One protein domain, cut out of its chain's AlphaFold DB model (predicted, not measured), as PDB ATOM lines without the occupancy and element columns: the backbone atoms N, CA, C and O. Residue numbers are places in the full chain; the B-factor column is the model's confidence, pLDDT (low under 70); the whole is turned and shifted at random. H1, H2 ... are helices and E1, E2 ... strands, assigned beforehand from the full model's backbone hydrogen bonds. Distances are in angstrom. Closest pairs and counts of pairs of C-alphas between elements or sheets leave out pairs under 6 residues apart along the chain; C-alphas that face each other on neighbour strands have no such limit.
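AT A GLANCE: This is residues 31 to 61 and 77 to 105 of the 105 residues of a protein of Cucumis melo var. makuwa (UniProt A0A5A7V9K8). A long two-stranded hairpin, E1 and E2, is crossed by one helix, H2, which packs mainly on E2. The short helix H1 makes a corner with the first end of H2 and lies near E1, while the turn of the hairpin and the last residues lie at opposite ends of the longest axis. The 60 printed residues hold two named helices and two named strands, in the order H1, H2, E1, E2, and the sheet, of order E1 - E2, is antiparallel. The class is mixed, helices and strands. The whole is only just loose, close to compact, with a radius of gyration of the C-alphas of 12.8 A and spans of 41 by 28 by 20 A.

HOW THE PARTS SIT: The strands E1, residues 77 to 84, and E2, residues 94 to 101, are antiparallel neighbours and form a hairpin, with 158 degrees between their directions. N 80 and O 98 are within hydrogen-bond range at 2.8 A, as are N 96 and O 82 at 2.9 A. Helix H2, residues 43 to 59, has 13 pairs of C-alphas within 8 A of E2; the closest are those of Met 50 and Ala 97, 5.2 A apart. With E1 it has 1 such pair, the C-alphas of Trp 46 and Tyr 81, 7.7 A apart. Helix H1, residues 34 to 39, touches H2 only at the corner by their link, and H2 meets it with residues 43 to 47 alone. Their closest C-alphas are those of Ala 37 and Ala 43, 5.6 A apart. The two helices stand at a steep tilt of 39 degrees, opposite ways. The closest C-alphas of H1 and E1 are those of Phe 34 and Trp 79, 6.5 A apart. H1 and E2 are apart. In H1 and H2 every O i to N i+4 pair is within hydrogen-bond range.

IN THESE COORDINATES: E1 runs 22.3 A from C-alpha 77 at (77.688, 198.103, 220.969) to C-alpha 84. E2 runs 22.9 A and ends at C-alpha 101 at (77.183, 194.302, 218.673). H2 measures 24.2 A from C-alpha 43 to C-alpha 59. H1, six residues, begins at C-alpha 34 at (76.398, 208.475, 216.753).

THE WHOLE: The two C-alphas farthest apart are those of Asp 90 and Thr 105, at 43.5 A; Thr 105 is the chain's last residue. Residues 62 to 76 are not printed, and C-alphas 61 and 77 are 17.8 A apart across this cut, which lies in the link from H2 to E1. The link from H1 to H2 is tight and that from E1 to E2 is short. The mean pLDDT of the printed part is 84.5, and it is under 70 at residues 31 to 32, 87 to 91 and 104 to 105.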
ATOM      1  N   GLN A  31      77.478 204.157 207.647       56.88
ATOM      2  CA  GLN A  31      78.348 204.779 208.655       56.88
ATOM      3  C   GLN A  31      78.028 206.272 208.805       56.88
ATOM      4  O   GLN A  31      78.756 207.140 208.346       56.88
ATOM      5  N   THR A  32      76.922 206.573 209.478       62.44
ATOM      6  CA  THR A  32      76.871 207.771 210.324       62.44
ATOM      7  C   THR A  32      77.266 207.301 211.716       62.44
ATOM      8  O   THR A  32      76.676 206.365 212.257       62.44
ATOM      9  N   THR A  33      78.313 207.863 212.300       82.56
ATOM     10  CA  THR A  33      78.598 207.639 213.721       82.56
ATOM     11  C   THR A  33      77.491 208.259 214.576       82.56
ATOM     12  O   THR A  33      76.732 209.108 214.109       82.56
ATOM     13  N   PHE A  34      77.359 207.837 215.841       86.06
ATOM     14  CA  PHE A  34      76.398 208.475 216.753       86.06
ATOM     15  C   PHE A  34      76.630 209.988 216.828       86.06
ATOM     16  O   PHE A  34      75.668 210.743 216.759       86.06
ATOM     17  N   GLU A  35      77.893 210.415 216.888       86.50
ATOM     18  CA  GLU A  35      78.285 211.827 216.937       86.50
ATOM     19  C   GLU A  35      77.822 212.602 215.697       86.50
ATOM     20  O   GLU A  35      77.220 213.668 215.827       86.50
ATOM     21  N   GLU A  36      78.013 212.051 214.500       86.62
ATOM     22  CA  GLU A  36      77.521 212.662 213.259       86.62
ATOM     23  C   GLU A  36      75.986 212.680 213.197       86.62
ATOM     24  O   GLU A  36      75.389 213.682 212.797       86.62
ATOM     25  N   ALA A  37      75.330 211.606 213.644       86.81
ATOM     26  CA  ALA A  37      73.874 211.509 213.662       86.81
ATOM     27  C   ALA A  37      73.231 212.544 214.599       86.81
ATOM     28  O   ALA A  37      72.168 213.064 214.272       86.81
ATOM     29  N   ILE A  38      73.862 212.891 215.727       89.75
ATOM     30  CA  ILE A  38      73.347 213.928 216.640       89.75
ATOM     31  C   ILE A  38      73.769 215.352 216.258       89.75
ATOM     32  O   ILE A  38      73.150 216.307 216.722       89.75
ATOM     33  N   SER A  39      74.808 215.503 215.434       88.56
ATOM     34  CA  SER A  39      75.337 216.812 215.025       88.56
ATOM     35  C   SER A  39      74.719 217.335 213.724       88.56
ATOM     36  O   SER A  39      74.897 218.505 213.389       88.56
ATOM     37  N   CYS A  40      73.996 216.494 212.980       87.12
ATOM     38  CA  CYS A  40      73.330 216.892 211.741       87.12
ATOM     39  C   CYS A  40      71.979 217.599 211.988       87.12
ATOM     40  O   CYS A  40      71.359 217.422 213.041       87.12
ATOM     41  N   PRO A  41      71.469 218.381 211.017       89.94
ATOM     42  CA  PRO A  41      70.148 219.015 211.112       89.94
ATOM     43  C   PRO A  41      69.007 218.016 211.373       89.94
ATOM     44  O   PRO A  41      68.022 218.339 212.042       89.94
ATOM     45  N   GLU A  42      69.153 216.782 210.892       89.00
ATOM     46  CA  GLU A  42      68.194 215.687 211.036       89.00
ATOM     47  C   GLU A  42      68.302 214.944 212.382       89.00
ATOM     48  O   GLU A  42      67.605 213.946 212.585       89.00
ATOM     49  N   ALA A  43      69.122 215.423 213.325       90.00
ATOM     50  CA  ALA A  43      69.376 214.769 214.612       90.00
ATOM     51  C   ALA A  43      68.105 214.378 215.372       90.00
ATOM     52  O   ALA A  43      68.035 213.297 215.956       90.00
ATOM     53  N   LYS A  44      67.060 215.214 215.325       93.25
ATOM     54  CA  LYS A  44      65.770 214.911 215.966       93.25
ATOM     55  C   LYS A  44      65.158 213.610 215.439       93.25
ATOM     56  O   LYS A  44      64.711 212.790 216.236       93.25
ATOM     57  N   SER A  45      65.189 213.402 214.124       91.31
ATOM     58  CA  SER A  45      64.657 212.198 213.480       91.31
ATOM     59  C   SER A  45      65.485 210.956 213.817       91.31
ATOM     60  O   SER A  45      64.935 209.867 213.986       91.31
ATOM     61  N   TRP A  46      66.808 211.106 213.951       92.94
ATOM     62  CA  TRP A  46      67.684 210.014 214.381       92.94
ATOM     63  C   TRP A  46      67.462 209.631 215.843       92.94
ATOM     64  O   TRP A  46      67.318 208.446 216.136       92.94
ATOM     65  N   ILE A  47      67.353 210.612 216.741       92.75
ATOM     66  CA  ILE A  47      67.066 210.389 218.165       92.75
ATOM     67  C   ILE A  47      65.702 209.712 218.343       92.75
ATOM     68  O   ILE A  47      65.579 208.767 219.122       92.75
ATOM     69  N   GLU A  48      64.684 210.141 217.594       94.06
ATOM     70  CA  GLU A  48      63.372 209.488 217.602       94.06
ATOM     71  C   GLU A  48      63.479 208.024 217.156       94.06
ATOM     72  O   GLU A  48      62.978 207.126 217.837       94.06
ATOM     73  N   ALA A  49      64.199 207.749 216.064       92.81
ATOM     74  CA  ALA A  49      64.414 206.385 215.591       92.81
ATOM     75  C   ALA A  49      65.169 205.511 216.615       92.81
ATOM     76  O   ALA A  49      64.839 204.334 216.767       92.81
ATOM     77  N   MET A  50      66.148 206.070 217.335       93.81
ATOM     78  CA  MET A  50      66.858 205.376 218.418       93.81
ATOM     79  C   MET A  50      65.935 205.064 219.598       93.81
ATOM     80  O   MET A  50      65.978 203.960 220.137       93.81
ATOM     81  N   SER A  51      65.084 206.018 219.981       94.25
ATOM     82  CA  SER A  51      64.105 205.843 221.055       94.25
ATOM     83  C   SER A  51      63.123 204.714 220.735       94.25
ATOM     84  O   SER A  51      62.903 203.827 221.560       94.25
ATOM     85  N   VAL A  52      62.609 204.682 219.500       94.19
ATOM     86  CA  VAL A  52      61.731 203.605 219.020       94.19
ATOM     87  C   VAL A  52      62.426 202.244 219.087       94.19
ATOM     88  O   VAL A  52      61.814 201.273 219.530       94.19
ATOM     89  N   GLU A  53      63.698 202.152 218.688       93.56
ATOM     90  CA  GLU A  53      64.461 200.905 218.802       93.56
ATOM     91  C   GLU A  53      64.605 200.476 220.272       93.56
ATOM     92  O   GLU A  53      64.260 199.342 220.605       93.56
ATOM     93  N   MET A  54      65.023 201.378 221.170       92.69
ATOM     94  CA  MET A  54      65.156 201.089 222.607       92.69
ATOM     95  C   MET A  54      63.838 200.623 223.233       92.69
ATOM     96  O   MET A  54      63.814 199.648 223.987       92.69
ATOM     97  N   GLN A  55      62.730 201.284 222.890       92.81
ATOM     98  CA  GLN A  55      61.400 200.885 223.331       92.81
ATOM     99  C   GLN A  55      61.040 199.499 222.794       92.81
ATOM    100  O   GLN A  55      60.544 198.667 223.549       92.81
ATOM    101  N   SER A  56      61.320 199.215 221.519       91.88
ATOM    102  CA  SER A  56      61.035 197.904 220.931       91.88
ATOM    103  C   SER A  56      61.814 196.781 221.616       91.88
ATOM    104  O   SER A  56      61.248 195.729 221.900       91.88
ATOM    105  N   LEU A  57      63.083 197.021 221.959       90.56
ATOM    106  CA  LEU A  57      63.899 196.071 222.705       90.56
ATOM    107  C   LEU A  57      63.301 195.836 224.099       90.56
ATOM    108  O   LEU A  57      63.236 194.696 224.551       90.56
ATOM    109  N   SER A  58      62.834 196.898 224.768       89.50
ATOM    110  CA  SER A  58      62.182 196.795 226.081       89.50
ATOM    111  C   SER A  58      60.871 196.011 226.021       89.50
ATOM    112  O   SER A  58      60.630 195.187 226.892       89.50
ATOM    113  N   VAL A  59      60.033 196.259 225.011       93.00
ATOM    114  CA  VAL A  59      58.737 195.582 224.832       93.00
ATOM    115  C   VAL A  59      58.920 194.108 224.485       93.00
ATOM    116  O   VAL A  59      58.143 193.272 224.932       93.00
ATOM    117  N   ASN A  60      59.946 193.781 223.700       93.31
ATOM    118  CA  ASN A  60      60.230 192.400 223.319       93.31
ATOM    119  C   ASN A  60      60.956 191.606 224.418       93.31
ATOM    120  O   ASN A  60      61.215 190.424 224.215       93.31
ATOM    121  N   GLU A  61      61.338 192.245 225.530       90.12
ATOM    122  CA  GLU A  61      62.097 191.633 226.632       90.12
ATOM    123  C   GLU A  61      63.394 190.935 226.170       90.12
ATOM    124  O   GLU A  61      63.912 190.023 226.811       90.12
ATOM    125  N   SER A  77      78.830 197.926 221.871       88.19
ATOM    126  CA  SER A  77      77.688 198.103 220.969       88.19
ATOM    127  C   SER A  77      77.911 199.302 220.051       88.19
ATOM    128  O   SER A  77      78.583 200.261 220.432       88.19
ATOM    129  N   LYS A  78      77.331 199.274 218.851       89.00
ATOM    130  CA  LYS A  78      77.317 200.401 217.911       89.00
ATOM    131  C   LYS A  78      75.908 200.640 217.378       89.00
ATOM    132  O   LYS A  78      75.114 199.707 217.260       89.00
ATOM    133  N   TRP A  79      75.621 201.891 217.041       91.00
ATOM    134  CA  TRP A  79      74.406 202.257 216.324       91.00
ATOM    135  C   TRP A  79      74.633 202.153 214.820       91.00
ATOM    136  O   TRP A  79      75.669 202.579 214.316       91.00
ATOM    137  N   ILE A  80      73.657 201.590 214.116       89.25
ATOM    138  CA  ILE A  80      73.571 201.603 212.658       89.25
ATOM    139  C   ILE A  80      72.401 202.494 212.274       89.25
ATOM    140  O   ILE A  80      71.264 202.236 212.680       89.25
ATOM    141  N   TYR A  81      72.676 203.502 211.457       88.25
ATOM    142  CA  TYR A  81      71.678 204.420 210.930       88.25
ATOM    143  C   TYR A  81      71.442 204.155 209.459       88.25
ATOM    144  O   TYR A  81      72.350 203.805 208.708       88.25
ATOM    145  N   LYS A  82      70.190 204.301 209.051       86.81
ATOM    146  CA  LYS A  82      69.790 204.109 207.673       86.81
ATOM    147  C   LYS A  82      68.570 204.936 207.345       86.81
ATOM    148  O   LYS A  82      67.524 204.795 207.981       86.81
ATOM    149  N   LEU A  83      68.697 205.748 206.307       87.25
ATOM    150  CA  LEU A  83      67.563 206.425 205.712       87.25
ATOM    151  C   LEU A  83      66.904 205.465 204.722       87.25
ATOM    152  O   LEU A  83      67.554 204.912 203.838       87.25
ATOM    153  N   LYS A  84      65.615 205.198 204.909       81.94
ATOM    154  CA  LYS A  84      64.812 204.471 203.930       81.94
ATOM    155  C   LYS A  84      63.997 205.472 203.137       81.94
ATOM    156  O   LYS A  84      63.034 206.027 203.663       81.94
ATOM    157  N   GLU A  85      64.370 205.663 201.882       80.19
ATOM    158  CA  GLU A  85      63.551 206.407 200.933       80.19
ATOM    159  C   GLU A  85      62.194 205.707 200.757       80.19
ATOM    160  O   GLU A  85      62.080 204.477 200.856       80.19
ATOM    161  N   GLY A  86      61.134 206.497 200.593       70.44
ATOM    162  CA  GLY A  86      59.800 205.963 200.356       70.44
ATOM    163  C   GLY A  86      59.780 205.158 199.057       70.44
ATOM    164  O   GLY A  86      60.234 205.631 198.026       70.44
ATOM    165  N   VAL A  87      59.222 203.945 199.089       62.78
ATOM    166  CA  VAL A  87      59.090 203.064 197.903       62.78
ATOM    167  C   VAL A  87      58.156 203.667 196.830       62.78
ATOM    168  O   VAL A  87      58.094 203.188 195.705       62.78
ATOM    169  N   SER A  88      57.429 204.732 197.172       58.72
ATOM    170  CA  SER A  88      56.548 205.503 196.296       58.72
ATOM    171  C   SER A  88      56.786 206.997 196.525       58.72
ATOM    172  O   SER A  88      57.046 207.392 197.664       58.72
ATOM    173  N   SER A  89      56.599 207.813 195.484       60.94
ATOM    174  CA  SER A  89      56.696 209.285 195.510       60.94
ATOM    175  C   SER A  89      55.915 209.948 196.653       60.94
ATOM    176  O   SER A  89      56.312 211.002 197.137       60.94
ATOM    177  N   ASP A  90      54.850 209.302 197.134       60.56
ATOM    178  CA  ASP A  90      53.955 209.847 198.164       60.56
ATOM    179  C   ASP A  90      54.339 209.498 199.613       60.56
ATOM    180  O   ASP A  90      53.667 209.925 200.555       60.56
ATOM    181  N   LYS A  91      55.393 208.699 199.845       69.38
ATOM    182  CA  LYS A  91      55.798 208.308 201.206       69.38
ATOM    183  C   LYS A  91      57.032 209.072 201.656       69.38
ATOM    184  O   LYS A  91      58.097 208.965 201.056       69.38
ATOM    185  N   LYS A  92      56.893 209.784 202.779       77.56
ATOM    186  CA  LYS A  92      58.006 210.466 203.449       77.56
ATOM    187  C   LYS A  92      59.142 209.478 203.764       77.56
ATOM    188  O   LYS A  92      58.855 208.327 204.121       77.56
ATOM    189  N   PRO A  93      60.410 209.914 203.666       82.94
ATOM    190  CA  PRO A  93      61.552 209.085 204.025       82.94
ATOM    191  C   PRO A  93      61.477 208.693 205.504       82.94
ATOM    192  O   PRO A  93      61.048 209.473 206.354       82.94
ATOM    193  N   ARG A  94      61.879 207.458 205.812       86.69
ATOM    194  CA  ARG A  94      61.857 206.905 207.168       86.69
ATOM    195  C   ARG A  94      63.273 206.729 207.693       86.69
ATOM    196  O   ARG A  94      64.048 205.944 207.148       86.69
ATOM    197  N   TYR A  95      63.560 207.384 208.808       89.00
ATOM    198  CA  TYR A  95      64.787 207.195 209.569       89.00
ATOM    199  C   TYR A  95      64.719 205.876 210.337       89.00
ATOM    200  O   TYR A  95      63.690 205.521 210.920       89.00
ATOM    201  N   LYS A  96      65.805 205.110 210.295       89.62
ATOM    202  CA  LYS A  96      65.926 203.838 210.997       89.62
ATOM    203  C   LYS A  96      67.262 203.779 211.722       89.62
ATOM    204  O   LYS A  96      68.299 203.863 211.077       89.62
ATOM    205  N   ALA A  97      67.215 203.569 213.031       92.12
ATOM    206  CA  ALA A  97      68.376 203.282 213.859       92.12
ATOM    207  C   ALA A  97      68.281 201.841 214.379       92.12
ATOM    208  O   ALA A  97      67.180 201.332 214.581       92.12
ATOM    209  N   ARG A  98      69.419 201.170 214.551       91.25
ATOM    210  CA  ARG A  98      69.520 199.832 215.150       91.25
ATOM    211  C   ARG A  98      70.719 199.750 216.070       91.25
ATOM    212  O   ARG A  98      71.794 200.210 215.693       91.25
ATOM    213  N   LEU A  99      70.551 199.111 217.221       90.69
ATOM    214  CA  LEU A  99      71.655 198.815 218.125       90.69
ATOM    215  C   LEU A  99      72.190 197.414 217.822       90.69
ATOM    216  O   LEU A  99      71.440 196.440 217.849       90.69
ATOM    217  N   VAL A 100      73.482 197.303 217.524       88.81
ATOM    218  CA  VAL A 100      74.130 196.020 217.221       88.81
ATOM    219  C   VAL A 100      75.399 195.834 218.040       88.81
ATOM    220  O   VAL A 100      75.993 196.801 218.520       88.81
ATOM    221  N   ALA A 101      75.847 194.587 218.171       88.75
ATOM    222  CA  ALA A 101      77.183 194.302 218.673       88.75
ATOM    223  C   ALA A 101      78.234 194.894 217.719       88.75
ATOM    224  O   ALA A 101      78.126 194.786 216.496       88.75
ATOM    225  N   LYS A 102      79.238 195.555 218.286       84.31
ATOM    226  CA  LYS A 102      80.449 195.956 217.581       84.31
ATOM    227  C   LYS A 102      81.367 194.740 217.548       84.31
ATOM    228  O   LYS A 102      81.588 194.116 218.585       84.31
ATOM    229  N   ASP A 103      81.855 194.413 216.358       76.88
ATOM    230  CA  ASP A 103      82.709 193.251 216.133       76.88
ATOM    231  C   ASP A 103      83.938 193.258 217.050       76.88
ATOM    232  O   ASP A 103      84.422 194.310 217.483       76.88
ATOM    233  N   PHE A 104      84.436 192.061 217.344       60.88
ATOM    234  CA  PHE A 104      85.665 191.865 218.100       60.88
ATOM    235  C   PHE A 104      86.860 191.937 217.149       60.88
ATOM    236  O   PHE A 104      86.850 191.298 216.100       60.88
ATOM    237  N   THR A 105      87.876 192.714 217.521       56.28
ATOM    238  CA  THR A 105      89.220 192.652 216.926       56.28
ATOM    239  C   THR A 105      90.122 191.829 217.832       56.28
ATOM    240  O   THR A 105      89.981 191.974 219.072       56.28
TER     241      THR A 105